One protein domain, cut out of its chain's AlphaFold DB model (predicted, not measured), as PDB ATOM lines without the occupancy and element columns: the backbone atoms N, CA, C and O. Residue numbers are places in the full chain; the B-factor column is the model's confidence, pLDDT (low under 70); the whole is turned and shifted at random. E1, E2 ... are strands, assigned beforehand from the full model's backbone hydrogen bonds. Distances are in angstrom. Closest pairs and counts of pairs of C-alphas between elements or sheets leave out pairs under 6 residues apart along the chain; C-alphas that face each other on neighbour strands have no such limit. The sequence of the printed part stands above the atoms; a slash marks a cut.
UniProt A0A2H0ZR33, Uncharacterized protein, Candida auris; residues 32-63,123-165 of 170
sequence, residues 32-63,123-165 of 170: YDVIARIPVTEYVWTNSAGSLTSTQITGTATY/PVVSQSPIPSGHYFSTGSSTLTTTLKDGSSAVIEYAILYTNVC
ATOM      1  N   TYR A  32     -47.889 -42.896 -30.052       69.69
ATOM      2  CA  TYR A  32     -46.595 -42.373 -29.612       69.69
ATOM      3  C   TYR A  32     -45.817 -43.426 -28.807       69.69
ATOM      4  O   TYR A  32     -46.396 -44.100 -27.957       69.69
ATOM      5  N   ASP A  33     -44.508 -43.523 -29.039       70.50
ATOM      6  CA  ASP A  33     -43.559 -44.412 -28.343       70.50
ATOM      7  C   ASP A  33     -42.548 -43.565 -27.552       70.50
ATOM      8  O   ASP A  33     -42.076 -42.540 -28.051       70.50
ATOM      9  N   VAL A  34     -42.247 -43.956 -26.308       76.69
ATOM     10  CA  VAL A  34     -41.280 -43.276 -25.434       76.69
ATOM     11  C   VAL A  34     -39.874 -43.717 -25.823       76.69
ATOM     12  O   VAL A  34     -39.455 -44.826 -25.519       76.69
ATOM     13  N   ILE A  35     -39.088 -42.824 -26.420       76.62
ATOM     14  CA  ILE A  35     -37.710 -43.169 -26.804       76.62
ATOM     15  C   ILE A  35     -36.704 -42.850 -25.699       76.62
ATOM     16  O   ILE A  35     -35.726 -43.574 -25.549       76.62
ATOM     17  N   ALA A  36     -36.935 -41.812 -24.890       77.19
ATOM     18  CA  ALA A  36     -36.033 -41.451 -23.797       77.19
ATOM     19  C   ALA A  36     -36.745 -40.736 -22.640       77.19
ATOM     20  O   ALA A  36     -37.674 -39.952 -22.841       77.19
ATOM     21  N   ARG A  37     -36.236 -40.957 -21.424       77.12
ATOM     22  CA  ARG A  37     -36.532 -40.162 -20.224       77.12
ATOM     23  C   ARG A  37     -35.241 -39.522 -19.722       77.12
ATOM     24  O   ARG A  37     -34.277 -40.239 -19.456       77.12
ATOM     25  N   ILE A  38     -35.222 -38.199 -19.587       80.25
ATOM     26  CA  ILE A  38     -34.055 -37.439 -19.111       80.25
ATOM     27  C   ILE A  38     -34.361 -36.933 -17.695       80.25
ATOM     28  O   ILE A  38     -35.241 -36.079 -17.565       80.25
ATOM     29  N   PRO A  39     -33.695 -37.445 -16.644       77.38
ATOM     30  CA  PRO A  39     -33.858 -36.939 -15.290       77.38
ATOM     31  C   PRO A  39     -33.096 -35.620 -15.103       77.38
ATOM     32  O   PRO A  39     -31.943 -35.484 -15.516       77.38
ATOM     33  N   VAL A  40     -33.732 -34.673 -14.428       80.81
ATOM     34  CA  VAL A  40     -33.196 -33.379 -14.013       80.81
ATOM     35  C   VAL A  40     -33.456 -33.263 -12.517       80.81
ATOM     36  O   VAL A  40     -34.602 -33.127 -12.097       80.81
ATOM     37  N   THR A  41     -32.407 -33.358 -11.704       77.75
ATOM     38  CA  THR A  41     -32.526 -33.288 -10.243       77.75
ATOM     39  C   THR A  41     -32.131 -31.903  -9.754       77.75
ATOM     40  O   THR A  41     -30.959 -31.536  -9.833       77.75
ATOM     41  N   GLU A  42     -33.080 -31.141  -9.218       82.50
ATOM     42  CA  GLU A  42     -32.805 -29.924  -8.456       82.50
ATOM     43  C   GLU A  42     -32.670 -30.260  -6.968       82.50
ATOM     44  O   GLU A  42     -33.597 -30.788  -6.357       82.50
ATOM     45  N   TYR A  43     -31.519 -29.944  -6.377       76.25
ATOM     46  CA  TYR A  43     -31.277 -30.017  -4.937       76.25
ATOM     47  C   TYR A  43     -31.451 -28.628  -4.329       76.25
ATOM     48  O   TYR A  43     -30.765 -27.703  -4.755       76.25
ATOM     49  N   VAL A  44     -32.300 -28.489  -3.309       82.62
ATOM     50  CA  VAL A  44     -32.536 -27.227  -2.587       82.62
ATOM     51  C   VAL A  44     -32.265 -27.419  -1.096       82.62
ATOM     52  O   VAL A  44     -32.877 -28.270  -0.442       82.62
ATOM     53  N   TRP A  45     -31.354 -26.615  -0.544       82.56
ATOM     54  CA  TRP A  45     -30.922 -26.685   0.855       82.56
ATOM     55  C   TRP A  45     -30.666 -25.299   1.456       82.56
ATOM     56  O   TRP A  45     -30.415 -24.327   0.746       82.56
ATOM     57  N   THR A  46     -30.683 -25.208   2.785       85.25
ATOM     58  CA  THR A  46     -30.273 -23.996   3.507       85.25
ATOM     59  C   THR A  46     -28.775 -24.057   3.796       85.25
ATOM     60  O   THR A  46     -28.287 -25.040   4.350       85.25
ATOM     61  N   ASN A  47     -28.027 -23.018   3.427       82.06
ATOM     62  CA  ASN A  47     -26.592 -22.926   3.706       82.06
ATOM     63  C   ASN A  47     -26.300 -22.441   5.141       82.06
ATOM     64  O   ASN A  47     -27.199 -22.064   5.894       82.06
ATOM     65  N   SER A  48     -25.022 -22.423   5.530       81.12
ATOM     66  CA  SER A  48     -24.573 -22.027   6.876       81.12
ATOM     67  C   SER A  48     -24.878 -20.571   7.260       81.12
ATOM     68  O   SER A  48     -24.820 -20.241   8.442       81.12
ATOM     69  N   ALA A  49     -25.233 -19.712   6.298       88.44
ATOM     70  CA  ALA A  49     -25.692 -18.341   6.532       88.44
ATOM     71  C   ALA A  49     -27.230 -18.222   6.628       88.44
ATOM     72  O   ALA A  49     -27.755 -17.113   6.700       88.44
ATOM     73  N   GLY A  50     -27.964 -19.341   6.616       81.56
ATOM     74  CA  GLY A  50     -29.428 -19.363   6.696       81.56
ATOM     75  C   GLY A  50     -30.149 -19.063   5.377       81.56
ATOM     76  O   GLY A  50     -31.368 -18.911   5.384       81.56
ATOM     77  N   SER A  51     -29.429 -18.986   4.252       82.38
ATOM     78  CA  SER A  51     -30.005 -18.679   2.937       82.38
ATOM     79  C   SER A  51     -30.248 -19.941   2.104       82.38
ATOM     80  O   SER A  51     -29.463 -20.891   2.157       82.38
ATOM     81  N   LEU A  52     -31.325 -19.948   1.315       79.75
ATOM     82  CA  LEU A  52     -31.625 -21.039   0.387       79.75
ATOM     83  C   LEU A  52     -30.628 -21.042  -0.777       79.75
ATOM     84  O   LEU A  52     -30.347 -20.018  -1.394       79.75
ATOM     85  N   THR A  53     -30.098 -22.222  -1.073       78.44
ATOM     86  CA  THR A  53     -29.180 -22.504  -2.178       78.44
ATOM     87  C   THR A  53     -29.776 -23.637  -3.008       78.44
ATOM     88  O   THR A  53     -30.325 -24.584  -2.444       78.44
ATOM     89  N   SER A  54     -29.687 -23.532  -4.334       80.38
ATOM     90  CA  SER A  54     -30.133 -24.569  -5.266       80.38
ATOM     91  C   SER A  54     -28.987 -25.014  -6.180       80.38
ATOM     92  O   SER A  54     -28.054 -24.252  -6.444       80.38
ATOM     93  N   THR A  55     -29.030 -26.256  -6.658       81.50
ATOM     94  CA  THR A  55     -28.182 -26.761  -7.745       81.50
ATOM     95  C   THR A  55     -28.926 -27.825  -8.543       81.50
ATOM     96  O   THR A  55     -29.429 -28.796  -7.982       81.50
ATOM     97  N   GLN A  56     -28.953 -27.654  -9.863       79.00
ATOM     98  CA  GLN A  56     -29.590 -28.574 -10.800       79.00
ATOM     99  C   GLN A  56     -28.552 -29.488 -11.468       79.00
ATOM    100  O   GLN A  56     -27.497 -29.028 -11.906       79.00
ATOM    101  N   ILE A  57     -28.859 -30.785 -11.559       75.38
ATOM    102  CA  ILE A  57     -28.027 -31.809 -12.202       75.38
ATOM    103  C   ILE A  57     -28.870 -32.559 -13.237       75.38
ATOM    104  O   ILE A  57     -29.783 -33.307 -12.887       75.38
ATOM    105  N   THR A  58     -28.536 -32.401 -14.518       81.06
ATOM    106  CA  THR A  58     -29.114 -33.199 -15.609       81.06
ATOM    107  C   THR A  58     -28.382 -34.535 -15.714       81.06
ATOM    108  O   THR A  58     -27.165 -34.569 -15.903       81.06
ATOM    109  N   GLY A  59     -29.114 -35.641 -15.590       73.38
ATOM    110  CA  GLY A  59     -28.578 -36.995 -15.713       73.38
ATOM    111  C   GLY A  59     -28.613 -37.547 -17.142       73.38
ATOM    112  O   GLY A  59     -29.046 -36.898 -18.094       73.38
ATOM    113  N   THR A  60     -28.159 -38.790 -17.290       74.56
ATOM    114  CA  THR A  60     -28.197 -39.537 -18.555       74.56
ATOM    115  C   THR A  60     -29.624 -39.849 -18.998       74.56
ATOM    116  O   THR A  60     -30.450 -40.256 -18.183       74.56
ATOM    117  N   ALA A  61     -29.883 -39.770 -20.305       70.12
ATOM    118  CA  ALA A  61     -31.110 -40.289 -20.899       70.12
ATOM    119  C   ALA A  61     -31.219 -41.816 -20.714       70.12
ATOM    120  O   ALA A  61     -30.329 -42.560 -21.134       70.12
ATOM    121  N   THR A  62     -32.329 -42.276 -20.132       68.31
ATOM    122  CA  THR A  62     -32.682 -43.699 -20.035       68.31
ATOM    123  C   THR A  62     -33.679 -44.054 -21.133       68.31
ATOM    124  O   THR A  62     -34.749 -43.449 -21.228       68.31
ATOM    125  N   TYR A  63     -33.337 -45.057 -21.937       65.94
ATOM    126  CA  TYR A  63     -34.189 -45.607 -22.991       65.94
ATOM    127  C   TYR A  63     -35.207 -46.581 -22.387       65.94
ATOM    128  O   TYR A  63     -34.829 -47.481 -21.639       65.94
ATOM    129  N   PRO A 123     -21.606 -29.590 -12.997       43.41
ATOM    130  CA  PRO A 123     -20.740 -30.515 -13.718       43.41
ATOM    131  C   PRO A 123     -21.434 -31.048 -14.977       43.41
ATOM    132  O   PRO A 123     -22.562 -31.538 -14.920       43.41
ATOM    133  N   VAL A 124     -20.737 -30.994 -16.114       44.41
ATOM    134  CA  VAL A 124     -21.215 -31.564 -17.380       44.41
ATOM    135  C   VAL A 124     -21.150 -33.089 -17.289       44.41
ATOM    136  O   VAL A 124     -20.133 -33.708 -17.602       44.41
ATOM    137  N   VAL A 125     -22.237 -33.697 -16.813       51.66
ATOM    138  CA  VAL A 125     -22.405 -35.155 -16.775       51.66
ATOM    139  C   VAL A 125     -22.412 -35.696 -18.207       51.66
ATOM    140  O   VAL A 125     -23.016 -35.106 -19.104       51.66
ATOM    141  N   SER A 126     -21.738 -36.829 -18.422       44.22
ATOM    142  CA  SER A 126     -21.657 -37.494 -19.727       44.22
ATOM    143  C   SER A 126     -23.051 -37.875 -20.233       44.22
ATOM    144  O   SER A 126     -23.659 -38.824 -19.741       44.22
ATOM    145  N   GLN A 127     -23.565 -37.136 -21.216       53.78
ATOM    146  CA  GLN A 127     -24.858 -37.423 -21.829       53.78
ATOM    147  C   GLN A 127     -24.720 -38.610 -22.787       53.78
ATOM    148  O   GLN A 127     -24.019 -38.520 -23.796       53.78
ATOM    149  N   SER A 128     -25.428 -39.709 -22.514       57.91
ATOM    150  CA  SER A 128     -25.696 -40.727 -23.536       57.91
ATOM    151  C   SER A 128     -26.416 -40.050 -24.711       57.91
ATOM    152  O   SER A 128     -27.487 -39.481 -24.484       57.91
ATOM    153  N   PRO A 129     -25.866 -40.068 -25.939       63.94
ATOM    154  CA  PRO A 129     -26.411 -39.286 -27.039       63.94
ATOM    155  C   PRO A 129     -27.799 -39.800 -27.416       63.94
ATOM    156  O   PRO A 129     -27.955 -40.962 -27.792       63.94
ATOM    157  N   ILE A 130     -28.796 -38.919 -27.316       66.31
ATOM    158  CA  ILE A 130     -30.138 -39.143 -27.861       66.31
ATOM    159  C   ILE A 130     -29.978 -39.336 -29.381       66.31
ATOM    160  O   ILE A 130     -29.222 -38.571 -29.992       66.31
ATOM    161  N   PRO A 131     -30.636 -40.325 -30.017       67.44
ATOM    162  CA  PRO A 131     -30.546 -40.495 -31.463       67.44
ATOM    163  C   PRO A 131     -31.033 -39.240 -32.200       67.44
ATOM    164  O   PRO A 131     -31.785 -38.431 -31.662       67.44
ATOM    165  N   SER A 132     -30.622 -39.057 -33.451       67.19
ATOM    166  CA  SER A 132     -31.142 -37.971 -34.285       67.19
ATOM    167  C   SER A 132     -32.526 -38.335 -34.835       67.19
ATOM    168  O   SER A 132     -32.636 -39.284 -35.612       67.19
ATOM    169  N   GLY A 133     -33.563 -37.568 -34.493       68.06
ATOM    170  CA  GLY A 133     -34.928 -37.806 -34.966       68.06
ATOM    171  C   GLY A 133     -35.887 -36.645 -34.694       68.06
ATOM    172  O   GLY A 133     -35.546 -35.679 -34.013       68.06
ATOM    173  N   HIS A 134     -37.101 -36.742 -35.242       71.31
ATOM    174  CA  HIS A 134     -38.190 -35.804 -34.963       71.31
ATOM    175  C   HIS A 134     -38.953 -36.251 -33.712       71.31
ATOM    176  O   HIS A 134     -39.816 -37.124 -33.788       71.31
ATOM    177  N   TYR A 135     -38.628 -35.644 -32.571       69.94
ATOM    178  CA  TYR A 135     -39.270 -35.941 -31.291       69.94
ATOM    179  C   TYR A 135     -40.306 -34.898 -30.903       69.94
ATOM    180  O   TYR A 135     -40.141 -33.704 -31.153       69.94
ATOM    181  N   PHE A 136     -41.337 -35.365 -30.209       70.38
ATOM    182  CA  PHE A 136     -42.345 -34.533 -29.577       70.38
ATOM    183  C   PHE A 136     -42.197 -34.679 -28.059       70.38
ATOM    184  O   PHE A 136     -42.266 -35.783 -27.519       70.38
ATOM    185  N   SER A 137     -41.955 -33.563 -27.371       67.19
ATOM    186  CA  SER A 137     -41.994 -33.511 -25.909       67.19
ATOM    187  C   SER A 137     -43.429 -33.216 -25.489       67.19
ATOM    188  O   SER A 137     -43.946 -32.137 -25.780       67.19
ATOM    189  N   THR A 138     -44.096 -34.193 -24.876       59.38
ATOM    190  CA  THR A 138     -45.529 -34.116 -24.524       59.38
ATOM    191  C   THR A 138     -45.808 -34.408 -23.050       59.38
ATOM    192  O   THR A 138     -46.954 -34.290 -22.621       59.38
ATOM    193  N   GLY A 139     -44.785 -34.749 -22.261       63.12
ATOM    194  CA  GLY A 139     -44.932 -35.052 -20.841       63.12
ATOM    195  C   GLY A 139     -43.702 -34.680 -20.017       63.12
ATOM    196  O   GLY A 139     -42.571 -35.017 -20.373       63.12
ATOM    197  N   SER A 140     -43.956 -34.033 -18.882       72.12
ATOM    198  CA  SER A 140     -43.066 -34.028 -17.725       72.12
ATOM    199  C   SER A 140     -43.626 -34.955 -16.641       72.12
ATOM    200  O   SER A 140     -44.824 -35.239 -16.594       72.12
ATOM    201  N   SER A 141     -42.754 -35.448 -15.766       70.88
ATOM    202  CA  SER A 141     -43.138 -36.148 -14.536       70.88
ATOM    203  C   SER A 141     -42.218 -35.693 -13.412       70.88
ATOM    204  O   SER A 141     -41.024 -35.540 -13.651       70.88
ATOM    205  N   THR A 142     -42.746 -35.482 -12.207       74.94
ATOM    206  CA  THR A 142     -41.997 -34.877 -11.096       74.94
ATOM    207  C   THR A 142     -42.082 -35.758  -9.853       74.94
ATOM    208  O   THR A 142     -43.172 -36.128  -9.415       74.94
ATOM    209  N   LEU A 143     -40.927 -36.081  -9.271       75.81
ATOM    210  CA  LEU A 143     -40.780 -36.858  -8.042       75.81
ATOM    211  C   LEU A 143     -39.979 -36.051  -7.015       75.81
ATOM    212  O   LEU A 143     -38.769 -35.882  -7.153       75.81
ATOM    213  N   THR A 144     -40.644 -35.589  -5.959       77.44
ATOM    214  CA  THR A 144     -39.992 -34.898  -4.837       77.44
ATOM    215  C   THR A 144     -39.602 -35.892  -3.747       77.44
ATOM    216  O   THR A 144     -40.407 -36.735  -3.350       77.44
ATOM    217  N   THR A 145     -38.384 -35.769  -3.220       75.94
ATOM    218  CA  THR A 145     -37.894 -36.535  -2.067       75.94
ATOM    219  C   THR A 145     -37.203 -35.621  -1.054       75.94
ATOM    220  O   THR A 145     -36.592 -34.617  -1.422       75.94
ATOM    221  N   THR A 146     -37.293 -35.960   0.232       82.56
ATOM    222  CA  THR A 146     -36.654 -35.213   1.327       82.56
ATOM    223  C   THR A 146     -35.460 -36.001   1.855       82.56
ATOM    224  O   THR A 146     -35.570 -37.179   2.202       82.56
ATOM    225  N   LEU A 147     -34.305 -35.343   1.907       76.88
ATOM    226  CA  LEU A 147     -33.033 -35.911   2.334       76.88
ATOM    227  C   LEU A 147     -32.898 -35.882   3.867       76.88
ATOM    228  O   LEU A 147     -33.694 -35.276   4.586       76.88
ATOM    229  N   LYS A 148     -31.907 -36.609   4.402       78.00
ATOM    230  CA  LYS A 148     -31.764 -36.843   5.856       78.00
ATOM    231  C   LYS A 148     -31.375 -35.606   6.671       78.00
ATOM    232  O   LYS A 148     -31.548 -35.622   7.886       78.00
ATOM    233  N   ASP A 149     -30.876 -34.572   6.012       80.19
ATOM    234  CA  ASP A 149     -30.554 -33.251   6.558       80.19
ATOM    235  C   ASP A 149     -31.737 -32.261   6.498       80.19
ATOM    236  O   ASP A 149     -31.626 -31.143   6.992       80.19
ATOM    237  N   GLY A 150     -32.872 -32.663   5.911       76.94
ATOM    238  CA  GLY A 150     -34.034 -31.804   5.680       76.94
ATOM    239  C   GLY A 150     -33.987 -31.006   4.371       76.94
ATOM    240  O   GLY A 150     -34.951 -30.303   4.069       76.94
ATOM    241  N   SER A 151     -32.922 -31.131   3.570       76.00
ATOM    242  CA  SER A 151     -32.919 -30.619   2.195       76.00
ATOM    243  C   SER A 151     -33.896 -31.411   1.316       76.00
ATOM    244  O   SER A 151     -34.309 -32.526   1.650       76.00
ATOM    245  N   SER A 152     -34.323 -30.826   0.199       73.81
ATOM    246  CA  SER A 152     -35.257 -31.467  -0.734       73.81
ATOM    247  C   SER A 152     -34.628 -31.608  -2.111       73.81
ATOM    248  O   SER A 152     -33.975 -30.687  -2.594       73.81
ATOM    249  N   ALA A 153     -34.845 -32.759  -2.742       73.44
ATOM    250  CA  ALA A 153     -34.478 -33.004  -4.128       73.44
ATOM    251  C   ALA A 153     -35.749 -33.208  -4.964       73.44
ATOM    252  O   ALA A 153     -36.577 -34.067  -4.649       73.44
ATOM    253  N   VAL A 154     -35.904 -32.416  -6.021       75.81
ATOM    254  CA  VAL A 154     -36.983 -32.530  -7.008       75.81
ATOM    255  C   VAL A 154     -36.395 -33.165  -8.259       75.81
ATOM    256  O   VAL A 154     -35.487 -32.603  -8.861       75.81
ATOM    257  N   ILE A 155     -36.883 -34.345  -8.636       76.62
ATOM    258  CA  ILE A 155     -36.471 -35.045  -9.854       76.62
ATOM    259  C   ILE A 155     -37.565 -34.850 -10.901       76.62
ATOM    260  O   ILE A 155     -38.623 -35.477 -10.823       76.62
ATOM    261  N   GLU A 156     -37.311 -33.991 -11.879       77.75
ATOM    262  CA  GLU A 156     -38.156 -33.848 -13.062       77.75
ATOM    263  C   GLU A 156     -37.665 -34.771 -14.180       77.75
ATOM    264  O   GLU A 156     -36.468 -34.958 -14.374       77.75
ATOM    265  N   TYR A 157     -38.585 -35.351 -14.942       77.25
ATOM    266  CA  TYR A 157     -38.284 -36.183 -16.101       77.25
ATOM    267  C   TYR A 157     -38.860 -35.534 -17.354       77.25
ATOM    268  O   TYR A 157     -40.081 -35.472 -17.499       77.25
ATOM    269  N   ALA A 158     -38.003 -35.125 -18.288       80.00
ATOM    270  CA  ALA A 158     -38.442 -34.817 -19.647       80.00
ATOM    271  C   ALA A 158     -38.658 -36.134 -20.410       80.00
ATOM    272  O   ALA A 158     -37.735 -36.954 -20.496       80.00
ATOM    273  N   ILE A 159     -39.864 -36.350 -20.945       79.94
ATOM    274  CA  ILE A 159     -40.221 -37.563 -21.691       79.94
ATOM    275  C   ILE A 159     -40.288 -37.232 -23.185       79.94
ATOM    276  O   ILE A 159     -41.137 -36.458 -23.632       79.94
ATOM    277  N   LEU A 160     -39.380 -37.830 -23.957       78.94
ATOM    278  CA  LEU A 160     -39.319 -37.682 -25.408       78.94
ATOM    279  C   LEU A 160     -40.082 -38.818 -26.083       78.94
ATOM    280  O   LEU A 160     -39.780 -39.995 -25.859       78.94
ATOM    281  N   TYR A 161     -41.025 -38.451 -26.948       76.00
ATOM    282  CA  TYR A 161     -41.803 -39.388 -27.746       76.00
ATOM    283  C   TYR A 161     -41.436 -39.308 -29.231       76.00
ATOM    284  O   TYR A 161     -41.138 -38.232 -29.756       76.00
ATOM    285  N   THR A 162     -41.525 -40.441 -29.925       77.69
ATOM    286  CA  THR A 162     -41.575 -40.518 -31.391       77.69
ATOM    287  C   THR A 162     -42.969 -40.947 -31.845       77.69
ATOM    288  O   THR A 162     -43.681 -41.632 -31.111       77.69
ATOM    289  N   ASN A 163     -43.352 -40.590 -33.071       68.88
ATOM    290  CA  ASN A 163     -44.505 -41.211 -33.721       68.88
ATOM    291  C   ASN A 163     -44.121 -42.622 -34.175       68.88
ATOM    292  O   ASN A 163     -43.117 -42.785 -34.875       68.88
ATOM    293  N   VAL A 164     -44.938 -43.622 -33.846       65.62
ATOM    294  CA  VAL A 164     -44.877 -44.919 -34.525       65.62
ATOM    295  C   VAL A 164     -45.744 -44.811 -35.770       65.62
ATOM    296  O   VAL A 164     -46.969 -44.891 -35.696       65.62
ATOM    297  N   CYS A 165     -45.109 -44.622 -36.924       58.75
ATOM    298  CA  CYS A 165     -45.787 -44.806 -38.199       58.75
ATOM    299  C   CYS A 165     -46.134 -46.292 -38.340       58.75
ATOM    300  O   CYS A 165     -45.276 -47.101 -38.694       58.75
TER     301      CYS A 165
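Overview. This is residues 32 to 63 and 123 to 165 of the 170 residues of an uncharacterized protein of Candida auris (UniProt A0A2H0ZR33). What shape do these atoms make? A long, narrow, twisted sheet of four strands makes a rod: two hairpins, E1 with E2 and E3 with E4, stand side by side through E1 and E4, with the turns at residues 47 to 51 and 147 to 151 at one end and Tyr 32 and Cys 165 at the other. What is it built of? The printed part has 75 residues with no named helix and four strands, E1, E2, E3 and E4 along the chain; the sheet's order is E2, E1, E4, E3, antiparallel throughout, and the class is all strand. How spread out is it? It is loose, with a radius of gyration of the C-alphas of 15.5 A and spans of 55 by 22 by 17 A.

Along the chain. Where are the inner strands? E1, residues 32 to 46, is 41.2 A long from C-alpha 32 at (-46.595, -42.373, -29.612), and bends by 63 degrees at residue 35. E4, residues 152 to 164, measures 37.6 A and ends with C-alpha 164 at (-44.877, -44.919, -34.525). Where are the edge strands? E2 is residues 52 to 58, 20.2 A, and E3 is residues 136 to 146, 31.4 A.

Arrangement. How do E1 and E4 pair? They are antiparallel at 166 degrees, with N 40 and O 156 within hydrogen-bond range at 2.8 A. What stands beside them? E2 is antiparallel to E1 at 154 degrees, N 53 to O 45 being 2.8 A; E3 is antiparallel to E4 at 159 degrees, N 143 to O 155 being 2.8 A. E2 and E3 are apart.

Size, cuts and confidence. Where is the cut? Residues 64 to 122 are not printed, and C-alphas 63 and 123 are 22.2 A apart. Where is confidence low? The mean pLDDT of the printed part is 73.1, and 21 residues are under 70, among them 123 to 133.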